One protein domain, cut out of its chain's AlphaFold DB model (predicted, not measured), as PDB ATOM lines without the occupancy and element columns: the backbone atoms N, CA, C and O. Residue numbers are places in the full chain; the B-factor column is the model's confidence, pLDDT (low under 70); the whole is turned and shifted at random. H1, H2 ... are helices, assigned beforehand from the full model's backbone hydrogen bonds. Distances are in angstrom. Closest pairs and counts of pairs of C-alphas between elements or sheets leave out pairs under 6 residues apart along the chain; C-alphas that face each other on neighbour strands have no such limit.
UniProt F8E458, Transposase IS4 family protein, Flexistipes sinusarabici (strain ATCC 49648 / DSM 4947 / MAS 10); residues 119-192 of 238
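This is residues 119 to 192 of the 238 residues of the protein "Transposase IS4 family protein" of Flexistipes sinusarabici (strain ATCC 49648 / DSM 4947 / MAS 10) (UniProt F8E458). A long helix, H1, turns a corner into short H2, and the first part of H3 packs on H2 and on the far end of H1. Residues 121 to 128 and 130 to 136 stick out as an arm, and residues 163 to 168 as a loop. The printed part, 74 residues with three named helices and no named strand, is all helix and loose, with a radius of gyration of the C-alphas of 15.5 A and spans of 47 by 33 by 26 A.

H1, residues 123 to 145, begins at C-alpha 123 (168.462, 88.807, 136.644) and is 33.0 A long. H2 is residues 147 to 156, 14.2 A. H3, residues 173 to 192, 27.1 A, ends at C-alpha 192 (180.765, 116.789, 157.631).

H1 and H2 only just touch, with 3 pairs of C-alphas within 8 A, and only at the corner, closest at Glu 144 and Ala 150, 5.4 A; they are about perpendicular, 76 degrees. H3 touches H1 with residues 173 to 178 alone, closest C-alphas Asn 174 and Leu 140, 6.8 A, about perpendicular at 88 degrees. H3 touches H2 with residues 176 to 184 alone, closest C-alphas Gly 180 and Leu 153, 4.4 A, the same way at a steep tilt of 68 degrees, only just short of about perpendicular. Every O i to N i+4 pair is within hydrogen-bond range in H1 and H2, and 14 of 16 in H3.

The C-alphas farthest apart, Asp 124 and Lys 165, are 47.9 A apart. The printed part has no cut; the link from H2 to H3 is long, 16 residues. pLDDT is under 70 at residues 158 to 171 and 187 to 192.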
ATOM      1  N   ILE A 119     170.852 100.396 134.962       88.69
ATOM      2  CA  ILE A 119     171.390  99.863 133.688       88.69
ATOM      3  C   ILE A 119     171.660  98.345 133.785       88.69
ATOM      4  O   ILE A 119     172.084  97.690 132.834       88.69
ATOM      5  N   VAL A 120     171.423  97.756 134.955       88.56
ATOM      6  CA  VAL A 120     171.730  96.359 135.259       88.56
ATOM      7  C   VAL A 120     170.858  95.410 134.427       88.56
ATOM      8  O   VAL A 120     169.637  95.530 134.418       88.56
ATOM      9  N   ARG A 121     171.490  94.433 133.759       88.44
ATOM     10  CA  ARG A 121     170.812  93.477 132.855       88.44
ATOM     11  C   ARG A 121     170.714  92.046 133.392       88.44
ATOM     12  O   ARG A 121     169.872  91.283 132.932       88.44
ATOM     13  N   LYS A 122     171.569  91.658 134.348       95.12
ATOM     14  CA  LYS A 122     171.554  90.308 134.938       95.12
ATOM     15  C   LYS A 122     170.384  90.166 135.909       95.12
ATOM     16  O   LYS A 122     170.205  91.020 136.777       95.12
ATOM     17  N   PHE A 123     169.638  89.066 135.807       93.19
ATOM     18  CA  PHE A 123     168.462  88.807 136.644       93.19
ATOM     19  C   PHE A 123     168.779  88.841 138.145       93.19
ATOM     20  O   PHE A 123     168.065  89.488 138.910       93.19
ATOM     21  N   ASP A 124     169.882  88.221 138.570       95.50
ATOM     22  CA  ASP A 124     170.284  88.228 139.981       95.50
ATOM     23  C   ASP A 124     170.587  89.629 140.495       95.50
ATOM     24  O   ASP A 124     170.119  90.021 141.559       95.50
ATOM     25  N   SER A 125     171.281  90.431 139.695       92.25
ATOM     26  CA  SER A 125     171.585  91.811 140.049       92.25
ATOM     27  C   SER A 125     170.321  92.687 140.098       92.25
ATOM     28  O   SER A 125     170.214  93.553 140.965       92.25
ATOM     29  N   ILE A 126     169.324  92.432 139.240       90.56
ATOM     30  CA  ILE A 126     168.003  93.084 139.316       90.56
ATOM     31  C   ILE A 126     167.280  92.693 140.615       90.56
ATOM     32  O   ILE A 126     166.742  93.567 141.296       90.56
ATOM     33  N   LYS A 127     167.306  91.408 141.005       92.38
ATOM     34  CA  LYS A 127     166.743  90.955 142.291       92.38
ATOM     35  C   LYS A 127     167.408  91.664 143.471       92.38
ATOM     36  O   LYS A 127     166.704  92.151 144.351       92.38
ATOM     37  N   THR A 128     168.737  91.778 143.475       92.19
ATOM     38  CA  THR A 128     169.472  92.498 144.526       92.19
ATOM     39  C   THR A 128     169.055  93.967 144.599       92.19
ATOM     40  O   THR A 128     168.763  94.465 145.685       92.19
ATOM     41  N   MET A 129     168.946  94.651 143.455       90.25
ATOM     42  CA  MET A 129     168.479  96.042 143.395       90.25
ATOM     43  C   MET A 129     167.059  96.209 143.951       90.25
ATOM     44  O   MET A 129     166.803  97.142 144.715       90.25
ATOM     45  N   LEU A 130     166.143  95.292 143.629       90.44
ATOM     46  CA  LEU A 130     164.795  95.285 144.205       90.44
ATOM     47  C   LEU A 130     164.813  95.020 145.717       90.44
ATOM     48  O   LEU A 130     164.028  95.624 146.450       90.44
ATOM     49  N   GLY A 131     165.723  94.171 146.200       91.94
ATOM     50  CA  GLY A 131     165.938  93.939 147.630       91.94
ATOM     51  C   GLY A 131     166.366  95.211 148.363       91.94
ATOM     52  O   GLY A 131     165.768  95.567 149.378       91.94
ATOM     53  N   ILE A 132     167.327  95.956 147.806       90.94
ATOM     54  CA  ILE A 132     167.775  97.247 148.354       90.94
ATOM     55  C   ILE A 132     166.630  98.264 148.348       90.94
ATOM     56  O   ILE A 132     166.382  98.913 149.361       90.94
ATOM     57  N   ALA A 133     165.881  98.375 147.247       90.62
ATOM     58  CA  ALA A 133     164.720  99.262 147.184       90.62
ATOM     59  C   ALA A 133     163.666  98.915 148.251       90.62
ATOM     60  O   ALA A 133     163.112  99.809 148.894       90.62
ATOM     61  N   SER A 134     163.435  97.621 148.489       90.69
ATOM     62  CA  SER A 134     162.529  97.136 149.538       90.69
ATOM     63  C   SER A 134     163.040  97.485 150.941       90.69
ATOM     64  O   SER A 134     162.259  97.901 151.797       90.69
ATOM     65  N   PHE A 135     164.352  97.390 151.174       92.25
ATOM     66  CA  PHE A 135     164.980  97.828 152.421       92.25
ATOM     67  C   PHE A 135     164.829  99.342 152.633       92.25
ATOM     68  O   PHE A 135     164.400  99.775 153.702       92.25
ATOM     69  N   CYS A 136     165.086 100.155 151.603       90.94
ATOM     70  CA  CYS A 136     164.856 101.601 151.653       90.94
ATOM     71  C   CYS A 136     163.393 101.927 151.977       90.94
ATOM     72  O   CYS A 136     163.122 102.827 152.769       90.94
ATOM     73  N   TRP A 137     162.444 101.176 151.412       89.44
ATOM     74  CA  TRP A 137     161.026 101.331 151.728       89.44
ATOM     75  C   TRP A 137     160.716 101.025 153.196       89.44
ATOM     76  O   TRP A 137     159.971 101.767 153.837       89.44
ATOM     77  N   ASN A 138     161.311  99.965 153.751       90.62
ATOM     78  CA  ASN A 138     161.172  99.644 155.169       90.62
ATOM     79  C   ASN A 138     161.701 100.786 156.051       90.62
ATOM     80  O   ASN A 138     160.993 101.232 156.953       90.62
ATOM     81  N   LEU A 139     162.883 101.323 155.735       90.06
ATOM     82  CA  LEU A 139     163.454 102.466 156.448       90.06
ATOM     83  C   LEU A 139     162.535 103.694 156.387       90.06
ATOM     84  O   LEU A 139     162.232 104.282 157.422       90.06
ATOM     85  N   LEU A 140     162.038 104.049 155.198       89.31
ATOM     86  CA  LEU A 140     161.096 105.160 155.023       89.31
ATOM     87  C   LEU A 140     159.815 104.955 155.840       89.31
ATOM     88  O   LEU A 140     159.359 105.886 156.493       89.31
ATOM     89  N   SER A 141     159.274 103.734 155.876       88.50
ATOM     90  CA  SER A 141     158.092 103.405 156.679       88.50
ATOM     91  C   SER A 141     158.345 103.517 158.185       88.50
ATOM     92  O   SER A 141     157.435 103.881 158.934       88.50
ATOM     93  N   ARG A 142     159.558 103.197 158.651       89.38
ATOM     94  CA  ARG A 142     159.956 103.367 160.058       89.38
ATOM     95  C   ARG A 142     160.076 104.845 160.412       89.38
ATOM     96  O   ARG A 142     159.552 105.247 161.444       89.38
ATOM     97  N   ILE A 143     160.668 105.646 159.525       87.88
ATOM     98  CA  ILE A 143     160.744 107.104 159.670       87.88
ATOM     99  C   ILE A 143     159.344 107.726 159.675       87.88
ATOM    100  O   ILE A 143     159.056 108.541 160.538       87.88
ATOM    101  N   GLU A 144     158.451 107.317 158.767       85.56
ATOM    102  CA  GLU A 144     157.063 107.807 158.719       85.56
ATOM    103  C   GLU A 144     156.295 107.495 160.017       85.56
ATOM    104  O   GLU A 144     155.420 108.258 160.429       85.56
ATOM    105  N   SER A 145     156.627 106.379 160.672       88.31
ATOM    106  CA  SER A 145     156.002 105.957 161.928       88.31
ATOM    107  C   SER A 145     156.497 106.759 163.141       88.31
ATOM    108  O   SER A 145     155.760 106.896 164.119       88.31
ATOM    109  N   ASP A 146     157.711 107.315 163.082       89.75
ATOM    110  CA  ASP A 146     158.239 108.239 164.087       89.75
ATOM    111  C   ASP A 146     157.753 109.665 163.797       89.75
ATOM    112  O   ASP A 146     158.242 110.359 162.904       89.75
ATOM    113  N   ARG A 147     156.773 110.125 164.581       85.12
ATOM    114  CA  ARG A 147     156.147 111.439 164.381       85.12
ATOM    115  C   ARG A 147     157.125 112.603 164.503       85.12
ATOM    116  O   ARG A 147     156.953 113.585 163.785       85.12
ATOM    117  N   LEU A 148     158.097 112.522 165.412       82.44
ATOM    118  CA  LEU A 148     159.038 113.617 165.650       82.44
ATOM    119  C   LEU A 148     160.003 113.727 164.474       82.44
ATOM    120  O   LEU A 148     160.173 114.805 163.904       82.44
ATOM    121  N   LEU A 149     160.569 112.590 164.064       80.19
ATOM    122  CA  LEU A 149     161.502 112.540 162.947       80.19
ATOM    123  C   LEU A 149     160.818 112.888 161.618       80.19
ATOM    124  O   LEU A 149     161.360 113.667 160.834       80.19
ATOM    125  N   ALA A 150     159.614 112.365 161.372       82.25
ATOM    126  CA  ALA A 150     158.844 112.682 160.175       82.25
ATOM    127  C   ALA A 150     158.510 114.178 160.084       82.25
ATOM    128  O   ALA A 150     158.663 114.765 159.015       82.25
ATOM    129  N   ALA A 151     158.099 114.804 161.194       79.56
ATOM    130  CA  ALA A 151     157.782 116.232 161.228       79.56
ATOM    131  C   ALA A 151     159.017 117.105 160.963       79.56
ATOM    132  O   ALA A 151     158.932 118.089 160.222       79.56
ATOM    133  N   GLU A 152     160.171 116.736 161.520       79.44
ATOM    134  CA  GLU A 152     161.415 117.465 161.284       79.44
ATOM    135  C   GLU A 152     161.882 117.323 159.831       79.44
ATOM    136  O   GLU A 152     162.179 118.321 159.172       79.44
ATOM    137  N   LEU A 153     161.858 116.111 159.271       80.31
ATOM    138  CA  LEU A 153     162.195 115.899 157.862       80.31
ATOM    139  C   LEU A 153     161.206 116.603 156.929       80.31
ATOM    140  O   LEU A 153     161.619 117.171 155.921       80.31
ATOM    141  N   GLU A 154     159.919 116.650 157.275       80.19
ATOM    142  CA  GLU A 154     158.927 117.440 156.548       80.19
ATOM    143  C   GLU A 154     159.260 118.941 156.598       80.19
ATOM    144  O   GLU A 154     159.193 119.619 155.568       80.19
ATOM    145  N   ARG A 155     159.696 119.466 157.749       75.75
ATOM    146  CA  ARG A 155     160.167 120.853 157.885       75.75
ATOM    147  C   ARG A 155     161.379 121.125 156.993       75.75
ATOM    148  O   ARG A 155     161.395 122.137 156.296       75.75
ATOM    149  N   MET A 156     162.342 120.206 156.955       74.56
ATOM    150  CA  MET A 156     163.535 120.292 156.101       74.56
ATOM    151  C   MET A 156     163.232 120.070 154.610       74.56
ATOM    152  O   MET A 156     163.996 120.502 153.746       74.56
ATOM    153  N   SER A 157     162.112 119.419 154.287       73.25
ATOM    154  CA  SER A 157     161.644 119.201 152.913       73.25
ATOM    155  C   SER A 157     161.009 120.438 152.279       73.25
ATOM    156  O   SER A 157     160.708 120.432 151.083       73.25
ATOM    157  N   ARG A 158     160.777 121.504 153.061       66.94
ATOM    158  CA  ARG A 158     160.154 122.741 152.582       66.94
ATOM    159  C   ARG A 158     160.997 123.348 151.466       66.94
ATOM    160  O   ARG A 158     162.043 123.944 151.686       66.94
ATOM    161  N   ARG A 159     160.503 123.209 150.241       60.16
ATOM    162  CA  ARG A 159     161.056 123.864 149.060       60.16
ATOM    163  C   ARG A 159     160.537 125.306 149.044       60.16
ATOM    164  O   ARG A 159     159.333 125.504 148.885       60.16
ATOM    165  N   GLU A 160     161.424 126.295 149.167       48.31
ATOM    166  CA  GLU A 160     161.095 127.739 149.223       48.31
ATOM    167  C   GLU A 160     160.089 128.194 148.140       48.31
ATOM    168  O   GLU A 160     159.260 129.063 148.385       48.31
ATOM    169  N   LYS A 161     160.082 127.551 146.961       44.62
ATOM    170  CA  LYS A 161     159.236 127.907 145.800       44.62
ATOM    171  C   LYS A 161     157.831 127.274 145.738       44.62
ATOM    172  O   LYS A 161     157.106 127.525 144.774       44.62
ATOM    173  N   TYR A 162     157.442 126.430 146.696       48.03
ATOM    174  CA  TYR A 162     156.154 125.706 146.655       48.03
ATOM    175  C   TYR A 162     155.120 126.222 147.661       48.03
ATOM    176  O   TYR A 162     153.980 125.771 147.640       48.03
ATOM    177  N   ASN A 163     155.492 127.194 148.495       45.81
ATOM    178  CA  ASN A 163     154.645 127.751 149.550       45.81
ATOM    179  C   ASN A 163     153.922 129.038 149.102       45.81
ATOM    180  O   ASN A 163     153.818 130.009 149.843       45.81
ATOM    181  N   THR A 164     153.461 129.074 147.851       50.25
ATOM    182  CA  THR A 164     152.604 130.151 147.330       50.25
ATOM    183  C   THR A 164     151.153 129.676 147.386       50.25
ATOM    184  O   THR A 164     150.900 128.508 147.092       50.25
ATOM    185  N   LYS A 165     150.203 130.567 147.717       52.84
ATOM    186  CA  LYS A 165     148.764 130.288 147.956       52.84
ATOM    187  C   LYS A 165     148.059 129.360 146.939       52.84
ATOM    188  O   LYS A 165     147.032 128.792 147.287       52.84
ATOM    189  N   ASN A 166     148.613 129.160 145.738       50.44
ATOM    190  CA  ASN A 166     147.998 128.410 144.635       50.44
ATOM    191  C   ASN A 166     148.752 127.140 144.178       50.44
ATOM    192  O   ASN A 166     148.420 126.607 143.121       50.44
ATOM    193  N   LYS A 167     149.765 126.630 144.902       53.50
ATOM    194  CA  LYS A 167     150.471 125.392 144.496       53.50
ATOM    195  C   LYS A 167     150.146 124.203 145.397       53.50
ATOM    196  O   LYS A 167     150.248 124.272 146.617       53.50
ATOM    197  N   THR A 168     149.781 123.086 144.770       52.16
ATOM    198  CA  THR A 168     149.494 121.818 145.444       52.16
ATOM    199  C   THR A 168     150.768 121.273 146.086       52.16
ATOM    200  O   THR A 168     151.692 120.840 145.398       52.16
ATOM    201  N   VAL A 169     150.822 121.290 147.417       59.66
ATOM    202  CA  VAL A 169     151.869 120.601 148.179       59.66
ATOM    203  C   VAL A 169     151.756 119.100 147.902       59.66
ATOM    204  O   VAL A 169     150.654 118.548 147.911       59.66
ATOM    205  N   CYS A 170     152.885 118.432 147.646       64.62
ATOM    206  CA  CYS A 170     152.916 116.981 147.468       64.62
ATOM    207  C   CYS A 170     152.280 116.291 148.684       64.62
ATOM    208  O   CYS A 170     152.793 116.380 149.799       64.62
ATOM    209  N   THR A 171     151.155 115.605 148.467       69.38
ATOM    210  CA  THR A 171     150.354 114.990 149.538       69.38
ATOM    211  C   THR A 171     150.919 113.652 150.011       69.38
ATOM    212  O   THR A 171     150.574 113.180 151.094       69.38
ATOM    213  N   PHE A 172     151.790 113.027 149.217       77.81
ATOM    214  CA  PHE A 172     152.416 111.756 149.555       77.81
ATOM    215  C   PHE A 172     153.674 111.982 150.406       77.81
ATOM    216  O   PHE A 172     154.649 112.588 149.958       77.81
ATOM    217  N   MET A 173     153.631 111.504 151.657       80.88
ATOM    218  CA  MET A 173     154.619 111.804 152.701       80.88
ATOM    219  C   MET A 173     156.040 111.369 152.332       80.88
ATOM    220  O   MET A 173     156.985 112.115 152.572       80.88
ATOM    221  N   ASN A 174     156.195 110.218 151.676       84.69
ATOM    222  CA  ASN A 174     157.515 109.656 151.382       84.69
ATOM    223  C   ASN A 174     158.356 110.535 150.446       84.69
ATOM    224  O   ASN A 174     159.573 110.568 150.595       84.69
ATOM    225  N   TYR A 175     157.739 111.311 149.545       84.06
ATOM    226  CA  TYR A 175     158.479 112.309 148.759       84.06
ATOM    227  C   TYR A 175     159.071 113.404 149.649       84.06
ATOM    228  O   TYR A 175     160.230 113.768 149.479       84.06
ATOM    229  N   ARG A 176     158.298 113.891 150.628       83.56
ATOM    230  CA  ARG A 176     158.744 114.926 151.572       83.56
ATOM    231  C   ARG A 176     159.843 114.397 152.484       83.56
ATOM    232  O   ARG A 176     160.869 115.044 152.622       83.56
ATOM    233  N   ILE A 177     159.678 113.192 153.027       85.12
ATOM    234  CA  ILE A 177     160.716 112.535 153.832       85.12
ATOM    235  C   ILE A 177     162.001 112.351 153.011       85.12
ATOM    236  O   ILE A 177     163.073 112.713 153.483       85.12
ATOM    237  N   SER A 178     161.905 111.852 151.774       85.69
ATOM    238  CA  SER A 178     163.059 111.673 150.880       85.69
ATOM    239  C   SER A 178     163.792 112.991 150.602       85.69
ATOM    240  O   SER A 178     165.013 113.070 150.741       85.69
ATOM    241  N   ASP A 179     163.050 114.055 150.277       83.44
ATOM    242  CA  ASP A 179     163.608 115.399 150.103       83.44
ATOM    243  C   ASP A 179     164.248 115.928 151.394       83.44
ATOM    244  O   ASP A 179     165.327 116.514 151.352       83.44
ATOM    245  N   GLY A 180     163.604 115.706 152.542       82.69
ATOM    246  CA  GLY A 180     164.104 116.086 153.859       82.69
ATOM    247  C   GLY A 180     165.421 115.393 154.189       82.69
ATOM    248  O   GLY A 180     166.371 116.062 154.581       82.69
ATOM    249  N   ILE A 181     165.523 114.082 153.945       84.88
ATOM    250  CA  ILE A 181     166.765 113.311 154.111       84.88
ATOM    251  C   ILE A 181     167.844 113.872 153.189       84.88
ATOM    252  O   ILE A 181     168.955 114.149 153.638       84.88
ATOM    253  N   ARG A 182     167.523 114.092 151.910       83.50
ATOM    254  CA  ARG A 182     168.462 114.677 150.947       83.50
ATOM    255  C   ARG A 182     168.972 116.036 151.428       83.50
ATOM    256  O   ARG A 182     170.179 116.260 151.449       83.50
ATOM    257  N   ASN A 183     168.077 116.929 151.838       79.88
ATOM    258  CA  ASN A 183     168.423 118.270 152.304       79.88
ATOM    259  C   ASN A 183     169.197 118.241 153.620       79.88
ATOM    260  O   ASN A 183     170.142 119.010 153.778       79.88
ATOM    261  N   MET A 184     168.842 117.349 154.545       80.81
ATOM    262  CA  MET A 184     169.578 117.118 155.783       80.81
ATOM    263  C   MET A 184     171.009 116.685 155.476       80.81
ATOM    264  O   MET A 184     171.949 117.307 155.962       80.81
ATOM    265  N   LEU A 185     171.184 115.686 154.605       80.88
ATOM    266  CA  LEU A 185     172.502 115.209 154.197       80.88
ATOM    267  C   LEU A 185     173.306 116.302 153.490       80.88
ATOM    268  O   LEU A 185     174.475 116.471 153.812       80.88
ATOM    269  N   LEU A 186     172.699 117.084 152.589       75.81
ATOM    270  CA  LEU A 186     173.352 118.202 151.891       75.81
ATOM    271  C   LEU A 186     173.722 119.363 152.828       75.81
ATOM    272  O   LEU A 186     174.804 119.937 152.711       75.81
ATOM    273  N   SER A 187     172.849 119.702 153.776       68.69
ATOM    274  CA  SER A 187     173.090 120.762 154.765       68.69
ATOM    275  C   SER A 187     174.191 120.356 155.735       68.69
ATOM    276  O   SER A 187     175.057 121.161 156.081       68.69
ATOM    277  N   TYR A 188     174.195 119.082 156.123       62.78
ATOM    278  CA  TYR A 188     175.252 118.502 156.930       62.78
ATOM    279  C   TYR A 188     176.543 118.345 156.116       62.78
ATOM    280  O   TYR A 188     177.618 118.473 156.688       62.78
ATOM    281  N   ASN A 189     176.469 118.208 154.785       51.19
ATOM    282  CA  ASN A 189     177.626 118.087 153.894       51.19
ATOM    283  C   ASN A 189     178.593 119.285 154.005       51.19
ATOM    284  O   ASN A 189     179.808 119.107 154.065       51.19
ATOM    285  N   LYS A 190     178.055 120.498 154.207       50.19
ATOM    286  CA  LYS A 190     178.848 121.716 154.474       50.19
ATOM    287  C   LYS A 190     179.657 121.672 155.788       50.19
ATOM    288  O   LYS A 190     180.590 122.458 155.946       50.19
ATOM    289  N   ARG A 191     179.319 120.781 156.733       46.78
ATOM    290  CA  ARG A 191     180.021 120.586 158.021       46.78
ATOM    291  C   ARG A 191     180.740 119.231 158.141       46.78
ATOM    292  O   ARG A 191     181.815 119.199 158.725       46.78
ATOM    293  N   LEU A 192     180.201 118.146 157.580       42.06
ATOM    294  CA  LEU A 192     180.765 116.789 157.631       42.06
ATOM    295  C   LEU A 192     181.873 116.536 156.610       42.06
ATOM    296  O   LEU A 192     182.856 115.888 156.946       42.06
TER     297      LEU A 192